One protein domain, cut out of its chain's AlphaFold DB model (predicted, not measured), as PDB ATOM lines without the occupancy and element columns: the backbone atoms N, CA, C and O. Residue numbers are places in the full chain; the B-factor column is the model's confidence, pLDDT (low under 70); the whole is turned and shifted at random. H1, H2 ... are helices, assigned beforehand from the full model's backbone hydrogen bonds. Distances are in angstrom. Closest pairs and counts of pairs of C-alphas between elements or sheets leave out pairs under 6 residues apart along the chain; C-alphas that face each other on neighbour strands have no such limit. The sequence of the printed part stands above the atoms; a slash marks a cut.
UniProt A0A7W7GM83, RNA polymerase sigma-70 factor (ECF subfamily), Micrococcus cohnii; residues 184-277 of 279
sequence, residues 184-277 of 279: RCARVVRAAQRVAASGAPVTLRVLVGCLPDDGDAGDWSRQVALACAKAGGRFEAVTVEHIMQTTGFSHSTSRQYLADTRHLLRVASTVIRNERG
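What this domain is: This is residues 184 to 277 of the 279 residues of the protein "RNA polymerase sigma-70 factor (ECF subfamily)" of Micrococcus cohnii (UniProt A0A7W7GM83). Look for one long helix, H5, that makes the longest axis, with four shorter helices packed along one side of it. H4, H3 and H2 stand nearly at right angles to it, and H1 packs slantwise on its second half. The printed part has 94 residues with five named helices, H1 to H5, and no named strand: all helix, compact, radius of gyration of the C-alphas 13.1 A, spans 39 by 28 by 16 A.

Where its parts are: Find C-alpha 184 at (133.678, 98.226, 141.313); H1 runs from there to residue 198. H2 is residues 204 to 209, H3 221 to 230, H4 240 to 247. H5 runs 37.8 A from C-alpha 251 to C-alpha 276 at (127.378, 91.654, 121.244).

How they stand to each other: H5, the hub, touches H1 closest at C-alphas Ile 272 and Ala 196, 5.0 A. H3 touches H5 about perpendicular, 90 degrees, closest at C-alphas Ser 221 and Thr 261, 4.9 A. H2 and H3 form a hairpin. In each helix every O i to N i+4 pair is within hydrogen-bond range.

The domain as a whole: The printed part has no cut. The H2 to H3 link is long; residues 213 to 219 and 232 to 236 have pLDDT under 70.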
ATOM      1  N   ARG A 184     134.178  97.160 142.198       81.50
ATOM      2  CA  ARG A 184     133.678  98.226 141.313       81.50
ATOM      3  C   ARG A 184     133.546  97.737 139.876       81.50
ATOM      4  O   ARG A 184     132.462  97.832 139.301       81.50
ATOM      5  N   CYS A 185     134.600  97.139 139.323       86.94
ATOM      6  CA  CYS A 185     134.573  96.603 137.967       86.94
ATOM      7  C   CYS A 185     133.523  95.496 137.812       86.94
ATOM      8  O   CYS A 185     132.774  95.520 136.841       86.94
ATOM      9  N   ALA A 186     133.379  94.589 138.783       85.62
ATOM     10  CA  ALA A 186     132.373  93.526 138.736       85.62
ATOM     11  C   ALA A 186     130.931  94.060 138.726       85.62
ATOM     12  O   ALA A 186     130.078  93.527 138.011       85.62
ATOM     13  N   ARG A 187     130.645  95.135 139.477       85.25
ATOM     14  CA  ARG A 187     129.333  95.807 139.438       85.25
ATOM     15  C   ARG A 187     129.048  96.393 138.057       85.25
ATOM     16  O   ARG A 187     127.974  96.147 137.509       85.25
ATOM     17  N   VAL A 188     130.023  97.099 137.482       88.44
ATOM     18  CA  VAL A 188     129.899  97.700 136.146       88.44
ATOM     19  C   VAL A 188     129.761  96.632 135.063       88.44
ATOM     20  O   VAL A 188     128.889  96.753 134.209       88.44
ATOM     21  N   VAL A 189     130.553  95.557 135.120       90.06
ATOM     22  CA  VAL A 189     130.463  94.401 134.210       90.06
ATOM     23  C   VAL A 189     129.064  93.793 134.255       90.06
ATOM     24  O   VAL A 189     128.441  93.624 133.213       90.06
ATOM     25  N   ARG A 190     128.528  93.528 135.453       87.38
ATOM     26  CA  ARG A 190     127.179  92.967 135.610       87.38
ATOM     27  C   ARG A 190     126.103  93.887 135.026       87.38
ATOM     28  O   ARG A 190     125.180  93.411 134.368       87.38
ATOM     29  N   ALA A 191     126.198  95.195 135.265       87.69
ATOM     30  CA  ALA A 191     125.263  96.164 134.693       87.69
ATOM     31  C   ALA A 191     125.380  96.225 133.158       87.69
ATOM     32  O   ALA A 191     124.371  96.194 132.454       87.69
ATOM     33  N   ALA A 192     126.606  96.218 132.637       92.44
ATOM     34  CA  ALA A 192     126.906  96.209 131.213       92.44
ATOM     35  C   ALA A 192     126.399  94.941 130.504       92.44
ATOM     36  O   ALA A 192     125.809  95.047 129.433       92.44
ATOM     37  N   GLN A 193     126.540  93.760 131.109       90.25
ATOM     38  CA  GLN A 193     125.997  92.505 130.572       90.25
ATOM     39  C   GLN A 193     124.467  92.538 130.466       90.25
ATOM     40  O   GLN A 193     123.905  92.127 129.454       90.25
ATOM     41  N   ARG A 194     123.775  93.118 131.457       89.94
ATOM     42  CA  ARG A 194     122.314  93.324 131.390       89.94
ATOM     43  C   ARG A 194     121.908  94.269 130.261       89.94
ATOM     44  O   ARG A 194     120.909  94.032 129.588       89.94
ATOM     45  N   VAL A 195     122.681  95.333 130.039       91.62
ATOM     46  CA  VAL A 195     122.482  96.257 128.910       91.62
ATOM     47  C   VAL A 195     122.760  95.575 127.568       91.62
ATOM     48  O   VAL A 195     122.066  95.830 126.583       91.62
ATOM     49  N   ALA A 196     123.770  94.709 127.501       91.31
ATOM     50  CA  ALA A 196     124.055  93.937 126.299       91.31
ATOM     51  C   ALA A 196     122.865  93.031 125.952       91.31
ATOM     52  O   ALA A 196     122.360  93.121 124.833       91.31
ATOM     53  N   ALA A 197     122.359  92.282 126.937       89.50
ATOM     54  CA  ALA A 197     121.217  91.380 126.797       89.50
ATOM     55  C   ALA A 197     119.906  92.090 126.407       89.50
ATOM     56  O   ALA A 197     119.078  91.505 125.717       89.50
ATOM     57  N   SER A 198     119.709  93.353 126.807       90.50
ATOM     58  CA  SER A 198     118.508  94.119 126.441       90.50
ATOM     59  C   SER A 198     118.526  94.683 125.015       90.50
ATOM     60  O   SER A 198     117.503  95.178 124.547       90.50
ATOM     61  N   GLY A 199     119.677  94.670 124.331       87.56
ATOM     62  CA  GLY A 199     119.828  95.243 122.988       87.56
ATOM     63  C   GLY A 199     119.791  96.779 122.930       87.56
ATOM     64  O   GLY A 199     119.760  97.351 121.842       87.56
ATOM     65  N   ALA A 200     119.817  97.480 124.071       85.56
ATOM     66  CA  ALA A 200     119.748  98.944 124.104       85.56
ATOM     67  C   ALA A 200     120.929  99.614 123.358       85.56
ATOM     68  O   ALA A 200     122.066  99.145 123.451       85.56
ATOM     69  N   PRO A 201     120.737 100.737 122.645       86.12
ATOM     70  CA  PRO A 201     121.838 101.408 121.953       86.12
ATOM     71  C   PRO A 201     122.904 101.909 122.942       86.12
ATOM     72  O   PRO A 201     122.581 102.456 124.001       86.12
ATOM     73  N   VAL A 202     124.187 101.761 122.587       87.62
ATOM     74  CA  VAL A 202     125.304 102.214 123.433       87.62
ATOM     75  C   VAL A 202     125.405 103.736 123.368       87.62
ATOM     76  O   VAL A 202     126.015 104.308 122.470       87.62
ATOM     77  N   THR A 203     124.779 104.402 124.334       88.69
ATOM     78  CA  THR A 203     124.816 105.862 124.494       88.69
ATOM     79  C   THR A 203     125.527 106.240 125.790       88.69
ATOM     80  O   THR A 203     125.598 105.436 126.719       88.69
ATOM     81  N   LEU A 204     125.996 107.489 125.906       85.75
ATOM     82  CA  LEU A 204     126.607 107.977 127.148       85.75
ATOM     83  C   LEU A 204     125.667 107.813 128.353       85.75
ATOM     84  O   LEU A 204     126.110 107.405 129.418       85.75
ATOM     85  N   ARG A 205     124.360 108.056 128.179       88.31
ATOM     86  CA  ARG A 205     123.355 107.849 129.236       88.31
ATOM     87  C   ARG A 205     123.309 106.393 129.703       88.31
ATOM     88  O   ARG A 205     123.241 106.151 130.901       88.31
ATOM     89  N   VAL A 206     123.359 105.446 128.767       90.44
ATOM     90  CA  VAL A 206     123.371 104.010 129.076       90.44
ATOM     91  C   VAL A 206     124.655 103.623 129.812       90.44
ATOM     92  O   VAL A 206     124.579 102.952 130.832       90.44
ATOM     93  N   LEU A 207     125.816 104.109 129.362       90.56
ATOM     94  CA  LEU A 207     127.096 103.847 130.031       90.56
ATOM     95  C   LEU A 207     127.144 104.428 131.452       90.56
ATOM     96  O   LEU A 207     127.606 103.755 132.366       90.56
ATOM     97  N   VAL A 208     126.623 105.644 131.656       89.62
ATOM     98  CA  VAL A 208     126.484 106.248 132.993       89.62
ATOM     99  C   VAL A 208     125.539 105.427 133.875       89.62
ATOM    100  O   VAL A 208     125.812 105.266 135.059       89.62
ATOM    101  N   GLY A 209     124.476 104.854 133.303       88.56
ATOM    102  CA  GLY A 209     123.569 103.946 134.010       88.56
ATOM    103  C   GLY A 209     124.214 102.629 134.461       88.56
ATOM    104  O   GLY A 209     123.689 101.981 135.361       88.56
ATOM    105  N   CYS A 210     125.354 102.239 133.881       90.00
ATOM    106  CA  CYS A 210     126.134 101.091 134.348       90.00
ATOM    107  C   CYS A 210     127.040 101.421 135.541       90.00
ATOM    108  O   CYS A 210     127.545 100.500 136.183       90.00
ATOM    109  N   LEU A 211     127.292 102.707 135.812       87.88
ATOM    110  CA  LEU A 211     128.085 103.133 136.961       87.88
ATOM    111  C   LEU A 211     127.253 103.021 138.245       87.88
ATOM    112  O   LEU A 211     126.035 103.243 138.181       87.88
ATOM    113  N   PRO A 212     127.880 102.719 139.397       75.75
ATOM    114  CA  PRO A 212     127.169 102.624 140.670       75.75
ATOM    115  C   PRO A 212     126.407 103.914 141.003       75.75
ATOM    116  O   PRO A 212     126.779 105.004 140.558       75.75
ATOM    117  N   ASP A 213     125.284 103.772 141.706       66.06
ATOM    118  CA  ASP A 213     124.397 104.895 142.014       66.06
ATOM    119  C   ASP A 213     124.981 105.790 143.119       66.06
ATOM    120  O   ASP A 213     125.760 105.352 143.971       66.06
ATOM    121  N   ASP A 214     124.575 107.062 143.113       50.88
ATOM    122  CA  ASP A 214     124.938 108.013 144.161       50.88
ATOM    123  C   ASP A 214     124.378 107.496 145.504       50.88
ATOM    124  O   ASP A 214     123.166 107.455 145.703       50.88
ATOM    125  N   GLY A 215     125.253 107.073 146.422       49.53
ATOM    126  CA  GLY A 215     124.859 106.470 147.706       49.53
ATOM    127  C   GLY A 215     125.301 105.017 147.902       49.53
ATOM    128  O   GLY A 215     125.336 104.558 149.045       49.53
ATOM    129  N   ASP A 216     125.757 104.332 146.846       49.50
ATOM    130  CA  ASP A 216     126.505 103.070 146.946       49.50
ATOM    131  C   ASP A 216     127.923 103.344 147.497       49.50
ATOM    132  O   ASP A 216     128.923 103.207 146.803       49.50
ATOM    133  N   ALA A 217     128.010 103.771 148.761       44.38
ATOM    134  CA  ALA A 217     129.241 104.043 149.511       44.38
ATOM    135  C   ALA A 217     130.274 104.904 148.754       44.38
ATOM    136  O   ALA A 217     131.276 104.405 148.233       44.38
ATOM    137  N   GLY A 218     130.026 106.216 148.692       52.81
ATOM    138  CA  GLY A 218     131.021 107.163 148.189       52.81
ATOM    139  C   GLY A 218     131.391 106.971 146.715       52.81
ATOM    140  O   GLY A 218     132.505 107.329 146.325       52.81
ATOM    141  N   ASP A 219     130.501 106.401 145.895       62.09
ATOM    142  CA  ASP A 219     130.758 106.244 144.467       62.09
ATOM    143  C   ASP A 219     130.533 107.563 143.715       62.09
ATOM    144  O   ASP A 219     129.442 107.940 143.307       62.09
ATOM    145  N   TRP A 220     131.624 108.298 143.569       78.62
ATOM    146  CA  TRP A 220     131.729 109.562 142.848       78.62
ATOM    147  C   TRP A 220     131.694 109.380 141.324       78.62
ATOM    148  O   TRP A 220     131.631 110.374 140.597       78.62
ATOM    149  N   SER A 221     131.785 108.148 140.806       82.25
ATOM    150  CA  SER A 221     131.977 107.902 139.371       82.25
ATOM    151  C   SER A 221     130.792 108.388 138.544       82.25
ATOM    152  O   SER A 221     130.985 109.034 137.513       82.25
ATOM    153  N   ARG A 222     129.562 108.186 139.028       84.31
ATOM    154  CA  ARG A 222     128.351 108.707 138.387       84.31
ATOM    155  C   ARG A 222     128.279 110.231 138.441       84.31
ATOM    156  O   ARG A 222     128.049 110.851 137.402       84.31
ATOM    157  N   GLN A 223     128.540 110.843 139.598       84.50
ATOM    158  CA  GLN A 223     128.591 112.303 139.742       84.50
ATOM    159  C   GLN A 223     129.604 112.934 138.772       84.50
ATOM    160  O   GLN A 223     129.279 113.893 138.066       84.50
ATOM    161  N   VAL A 224     130.817 112.377 138.695       86.44
ATOM    162  CA  VAL A 224     131.866 112.830 137.771       86.44
ATOM    163  C   VAL A 224     131.447 112.593 136.323       86.44
ATOM    164  O   VAL A 224     131.616 113.481 135.488       86.44
ATOM    165  N   ALA A 225     130.827 111.453 136.009       87.00
ATOM    166  CA  ALA A 225     130.369 111.175 134.656       87.00
ATOM    167  C   ALA A 225     129.265 112.137 134.189       87.00
ATOM    168  O   ALA A 225     129.270 112.582 133.038       87.00
ATOM    169  N   LEU A 226     128.356 112.515 135.089       84.81
ATOM    170  CA  LEU A 226     127.326 113.520 134.836       84.81
ATOM    171  C   LEU A 226     127.917 114.926 134.688       84.81
ATOM    172  O   LEU A 226     127.484 115.665 133.803       84.81
ATOM    173  N   ALA A 227     128.912 115.294 135.504       82.81
ATOM    174  CA  ALA A 227     129.647 116.551 135.340       82.81
ATOM    175  C   ALA A 227     130.304 116.618 133.952       82.81
ATOM    176  O   ALA A 227     130.112 117.584 133.216       82.81
ATOM    177  N   CYS A 228     130.959 115.534 133.530       81.00
ATOM    178  CA  CYS A 228     131.527 115.426 132.191       81.00
ATOM    179  C   CYS A 228     130.478 115.537 131.075       81.00
ATOM    180  O   CYS A 228     130.721 116.191 130.062       81.00
ATOM    181  N   ALA A 229     129.310 114.907 131.237       80.62
ATOM    182  CA  ALA A 229     128.238 114.961 130.245       80.62
ATOM    183  C   ALA A 229     127.680 116.385 130.070       80.62
ATOM    184  O   ALA A 229     127.388 116.801 128.948       80.62
ATOM    185  N   LYS A 230     127.579 117.151 131.167       77.44
ATOM    186  CA  LYS A 230     127.136 118.557 131.156       77.44
ATOM    187  C   LYS A 230     128.133 119.493 130.464       77.44
ATOM    188  O   LYS A 230     127.716 120.526 129.952       77.44
ATOM    189  N   ALA A 231     129.409 119.118 130.381       75.00
ATOM    190  CA  ALA A 231     130.471 119.912 129.760       75.00
ATOM    191  C   ALA A 231     130.450 119.944 128.212       75.00
ATOM    192  O   ALA A 231     131.339 120.540 127.608       75.00
ATOM    193  N   GLY A 232     129.461 119.332 127.543       60.47
ATOM    194  CA  GLY A 232     129.209 119.597 126.117       60.47
ATOM    195  C   GLY A 232     129.827 118.631 125.097       60.47
ATOM    196  O   GLY A 232     129.970 118.999 123.934       60.47
ATOM    197  N   GLY A 233     130.118 117.376 125.467       60.38
ATOM    198  CA  GLY A 233     129.955 116.277 124.494       60.38
ATOM    199  C   GLY A 233     131.148 115.377 124.163       60.38
ATOM    200  O   GLY A 233     130.980 114.489 123.331       60.38
ATOM    201  N   ARG A 234     132.317 115.517 124.803       64.69
ATOM    202  CA  ARG A 234     133.382 114.490 124.740       64.69
ATOM    203  C   ARG A 234     134.039 114.311 126.096       64.69
ATOM    204  O   ARG A 234     134.537 115.270 126.679       64.69
ATOM    205  N   PHE A 235     134.054 113.081 126.590       67.12
ATOM    206  CA  PHE A 235     134.563 112.754 127.922       67.12
ATOM    207  C   PHE A 235     136.066 113.049 128.065       67.12
ATOM    208  O   PHE A 235     136.573 113.363 129.145       67.12
ATOM    209  N   GLU A 236     136.781 112.993 126.948       68.31
ATOM    210  CA  GLU A 236     138.205 113.282 126.801       68.31
ATOM    211  C   GLU A 236     138.511 114.778 126.935       68.31
ATOM    212  O   GLU A 236     139.609 115.139 127.346       68.31
ATOM    213  N   ALA A 237     137.542 115.649 126.632       70.62
ATOM    214  CA  ALA A 237     137.711 117.101 126.674       70.62
ATOM    215  C   ALA A 237     137.550 117.691 128.086       70.62
ATOM    216  O   ALA A 237     137.845 118.864 128.306       70.62
ATOM    217  N   VAL A 238     137.091 116.888 129.049       82.06
ATOM    218  CA  VAL A 238     136.844 117.344 130.420       82.06
ATOM    219  C   VAL A 238     138.152 117.399 131.202       82.06
ATOM    220  O   VAL A 238     138.900 116.416 131.270       82.06
ATOM    221  N   THR A 239     138.425 118.560 131.795       86.38
ATOM    222  CA  THR A 239     139.638 118.836 132.574       86.38
ATOM    223  C   THR A 239     139.419 118.584 134.065       86.38
ATOM    224  O   THR A 239     138.292 118.600 134.560       86.38
ATOM    225  N   VAL A 240     140.516 118.387 134.804       88.88
ATOM    226  CA  VAL A 240     140.489 118.268 136.274       88.88
ATOM    227  C   VAL A 240     139.877 119.520 136.910       88.88
ATOM    228  O   VAL A 240     139.046 119.403 137.803       88.88
ATOM    229  N   GLU A 241     140.224 120.698 136.387       87.88
ATOM    230  CA  GLU A 241     139.708 121.997 136.830       87.88
ATOM    231  C   GLU A 241     138.173 122.067 136.753       87.88
ATOM    232  O   GLU A 241     137.511 122.513 137.687       87.88
ATOM    233  N   HIS A 242     137.587 121.561 135.662       86.81
ATOM    234  CA  HIS A 242     136.137 121.538 135.496       86.81
ATOM    235  C   HIS A 242     135.450 120.634 136.530       86.81
ATOM    236  O   HIS A 242     134.399 120.990 137.069       86.81
ATOM    237  N   ILE A 243     136.053 119.479 136.839       86.94
ATOM    238  CA  ILE A 243     135.547 118.584 137.886       86.94
ATOM    239  C   ILE A 243     135.597 119.281 139.242       86.94
ATOM    240  O   ILE A 243     134.578 119.314 139.923       86.94
ATOM    241  N   MET A 244     136.717 119.921 139.589       87.75
ATOM    242  CA  MET A 244     136.849 120.675 140.841       87.75
ATOM    243  C   MET A 244     135.752 121.733 140.988       87.75
ATOM    244  O   MET A 244     135.100 121.803 142.027       87.75
ATOM    245  N   GLN A 245     135.511 122.524 139.940       87.25
ATOM    246  CA  GLN A 245     134.499 123.584 139.949       87.25
ATOM    247  C   GLN A 245     133.071 123.041 140.080       87.25
ATOM    248  O   GLN A 245     132.220 123.684 140.688       87.25
ATOM    249  N   THR A 246     132.804 121.859 139.522       84.75
ATOM    250  CA  THR A 246     131.452 121.283 139.473       84.75
ATOM    251  C   THR A 246     131.121 120.442 140.707       84.75
ATOM    252  O   THR A 246     129.963 120.394 141.116       84.75
ATOM    253  N   THR A 247     132.109 119.766 141.302       82.25
ATOM    254  CA  THR A 247     131.898 118.847 142.436       82.25
ATOM    255  C   THR A 247     132.425 119.377 143.768       82.25
ATOM    256  O   THR A 247     132.041 118.859 144.813       82.25
ATOM    257  N   GLY A 248     133.308 120.382 143.757       83.00
ATOM    258  CA  GLY A 248     133.983 120.897 144.952       83.00
ATOM    259  C   GLY A 248     135.133 120.018 145.460       83.00
ATOM    260  O   GLY A 248     135.654 120.254 146.550       83.00
ATOM    261  N   PHE A 249     135.543 118.994 144.707       84.50
ATOM    262  CA  PHE A 249     136.648 118.120 145.098       84.50
ATOM    263  C   PHE A 249     138.009 118.821 145.016       84.50
ATOM    264  O   PHE A 249     138.232 119.718 144.204       84.50
ATOM    265  N   SER A 250     138.967 118.342 145.817       85.12
ATOM    266  CA  SER A 250     140.365 118.774 145.706       85.12
ATOM    267  C   SER A 250     140.951 118.417 144.332       85.12
ATOM    268  O   SER A 250     140.442 117.535 143.635       85.12
ATOM    269  N   HIS A 251     142.063 119.045 143.947       87.06
ATOM    270  CA  HIS A 251     142.728 118.743 142.676       87.06
ATOM    271  C   HIS A 251     143.186 117.275 142.574       87.06
ATOM    272  O   HIS A 251     142.982 116.627 141.546       87.06
ATOM    273  N   SER A 252     143.785 116.715 143.634       76.12
ATOM    274  CA  SER A 252     144.250 115.318 143.637       76.12
ATOM    275  C   SER A 252     143.084 114.333 143.534       76.12
ATOM    276  O   SER A 252     143.148 113.400 142.733       76.12
ATOM    277  N   THR A 253     142.007 114.586 144.281       82.25
ATOM    278  CA  THR A 253     140.762 113.809 144.238       82.25
ATOM    279  C   THR A 253     140.120 113.881 142.858       82.25
ATOM    280  O   THR A 253     139.840 112.848 142.266       82.25
ATOM    281  N   SER A 254     139.967 115.082 142.298       85.94
ATOM    282  CA  SER A 254     139.374 115.294 140.972       85.94
ATOM    283  C   SER A 254     140.154 114.579 139.875       85.94
ATOM    284  O   SER A 254     139.559 113.946 139.008       85.94
ATOM    285  N   ARG A 255     141.492 114.626 139.927       87.69
ATOM    286  CA  ARG A 255     142.350 113.916 138.972       87.69
ATOM    287  C   ARG A 255     142.159 112.404 139.062       87.69
ATOM    288  O   ARG A 255     142.011 111.761 138.026       87.69
ATOM    289  N   GLN A 256     142.174 111.850 140.276       83.75
ATOM    290  CA  GLN A 256     141.983 110.415 140.495       83.75
ATOM    291  C   GLN A 256     140.587 109.976 140.048       83.75
ATOM    292  O   GLN A 256     140.450 109.050 139.260       83.75
ATOM    293  N   TYR A 257     139.557 110.696 140.484       87.06
ATOM    294  CA  TYR A 257     138.173 110.346 140.207       87.06
ATOM    295  C   TYR A 257     137.840 110.469 138.719       87.06
ATOM    296  O   TYR A 257     137.166 109.627 138.134       87.06
ATOM    297  N   LEU A 258     138.380 111.475 138.036       87.56
ATOM    298  CA  LEU A 258     138.252 111.549 136.586       87.56
ATOM    299  C   LEU A 258     138.910 110.342 135.895       87.56
ATOM    300  O   LEU A 258     138.336 109.797 134.952       87.56
ATOM    301  N   ALA A 259     140.080 109.899 136.369       87.56
ATOM    302  CA  ALA A 259     140.773 108.733 135.826       87.56
ATOM    303  C   ALA A 259     139.984 107.429 136.043       87.56
ATOM    304  O   ALA A 259     139.733 106.732 135.057       87.56
ATOM    305  N   ASP A 260     139.517 107.121 137.260       86.38
ATOM    306  CA  ASP A 260     138.772 105.866 137.446       86.38
ATOM    307  C   ASP A 260     137.350 105.942 136.857       86.38
ATOM    308  O   ASP A 260     136.865 104.937 136.349       86.38
ATOM    309  N   THR A 261     136.721 107.125 136.728       89.44
ATOM    310  CA  THR A 261     135.472 107.242 135.936       89.44
ATOM    311  C   THR A 261     135.726 106.880 134.468       89.44
ATOM    312  O   THR A 261     134.952 106.136 133.862       89.44
ATOM    313  N   ARG A 262     136.832 107.373 133.880       89.06
ATOM    314  CA  ARG A 262     137.266 107.003 132.515       89.06
ATOM    315  C   ARG A 262     137.507 105.508 132.398       89.06
ATOM    316  O   ARG A 262     137.189 104.923 131.364       89.06
ATOM    317  N   HIS A 263     138.105 104.901 133.416       90.12
ATOM    318  CA  HIS A 263     138.304 103.461 133.465       90.12
ATOM    319  C   HIS A 263     136.963 102.716 133.446       90.12
ATOM    320  O   HIS A 263     136.711 101.961 132.509       90.12
ATOM    321  N   LEU A 264     136.056 103.004 134.379       90.56
ATOM    322  CA  LEU A 264     134.774 102.302 134.498       90.56
ATOM    323  C   LEU A 264     133.878 102.461 133.260       90.56
ATOM    324  O   LEU A 264     133.262 101.493 132.818       90.56
ATOM    325  N   LEU A 265     133.844 103.643 132.636       91.50
ATOM    326  CA  LEU A 265     133.108 103.838 131.379       91.50
ATOM    327  C   LEU A 265     133.707 103.023 130.221       91.50
ATOM    328  O   LEU A 265     132.956 102.476 129.408       91.50
ATOM    329  N   ARG A 266     135.043 102.902 130.155       91.56
ATOM    330  CA  ARG A 266     135.710 102.006 129.195       91.56
ATOM    331  C   ARG A 266     135.349 100.549 129.471       91.56
ATOM    332  O   ARG A 266     135.000  99.854 128.525       91.56
ATOM    333  N   VAL A 267     135.359 100.108 130.731       92.62
ATOM    334  CA  VAL A 267     134.918  98.754 131.115       92.62
ATOM    335  C   VAL A 267     133.491  98.497 130.631       92.62
ATOM    336  O   VAL A 267     133.265  97.529 129.908       92.62
ATOM    337  N   ALA A 268     132.544  99.389 130.942       93.56
ATOM    338  CA  ALA A 268     131.152  99.255 130.515       93.56
ATOM    339  C   ALA A 268     131.023  99.140 128.987       93.56
ATOM    340  O   ALA A 268     130.361  98.233 128.485       93.56
ATOM    341  N   SER A 269     131.689 100.029 128.241       92.69
ATOM    342  CA  SER A 269     131.639 100.015 126.776       92.69
ATOM    343  C   SER A 269     132.269  98.755 126.181       92.69
ATOM    344  O   SER A 269     131.723  98.216 125.221       92.69
ATOM    345  N   THR A 270     133.406  98.297 126.710       92.31
ATOM    346  CA  THR A 270     134.102  97.094 126.231       92.31
ATOM    347  C   THR A 270     133.266  95.845 126.477       92.31
ATOM    348  O   THR A 270     133.112  95.029 125.575       92.31
ATOM    349  N   VAL A 271     132.677  95.712 127.670       93.62
ATOM    350  CA  VAL A 271     131.819  94.570 128.007       93.62
ATOM    351  C   VAL A 271     130.604  94.519 127.084       93.62
ATOM    352  O   VAL A 271     130.353  93.474 126.497       93.62
ATOM    353  N   ILE A 272     129.895  95.638 126.878       93.00
ATOM    354  CA  ILE A 272     128.713  95.647 126.000       93.00
ATOM    355  C   ILE A 272     129.069  95.212 124.571       93.00
ATOM    356  O   ILE A 272     128.346  94.413 123.985       93.00
ATOM    357  N   ARG A 273     130.182  95.710 124.019       90.19
ATOM    358  CA  ARG A 273     130.631  95.352 122.662       90.19
ATOM    359  C   ARG A 273     131.035  93.885 122.549       90.19
ATOM    360  O   ARG A 273     130.613  93.208 121.616       90.19
ATOM    361  N   ASN A 274     131.791  93.381 123.525       90.25
ATOM    362  CA  ASN A 274     132.241  91.989 123.547       90.25
ATOM    363  C   ASN A 274     131.065  91.008 123.619       90.25
ATOM    364  O   ASN A 274     131.043  90.035 122.874       90.25
ATOM    365  N   GLU A 275     130.077  91.284 124.472       86.94
ATOM    366  CA  GLU A 275     128.873  90.450 124.615       86.94
ATOM    367  C   GLU A 275     127.992  90.476 123.350       86.94
ATOM    368  O   GLU A 275     127.243  89.537 123.095       86.94
ATOM    369  N   ARG A 276     128.096  91.529 122.526       86.50
ATOM    370  CA  ARG A 276     127.378  91.654 121.244       86.50
ATOM    371  C   ARG A 276     128.133  91.094 120.039       86.50
ATOM    372  O   ARG A 276     127.550  91.002 118.963       86.50
ATOM    373  N   GLY A 277     129.408  90.734 120.193       81.38
ATOM    374  CA  GLY A 277     130.264  90.338 119.071       81.38
ATOM    375  C   GLY A 277     130.636  91.492 118.129       81.38
ATOM    376  O   GLY A 277     131.009  91.249 116.985       81.38
TER     377      GLY A 277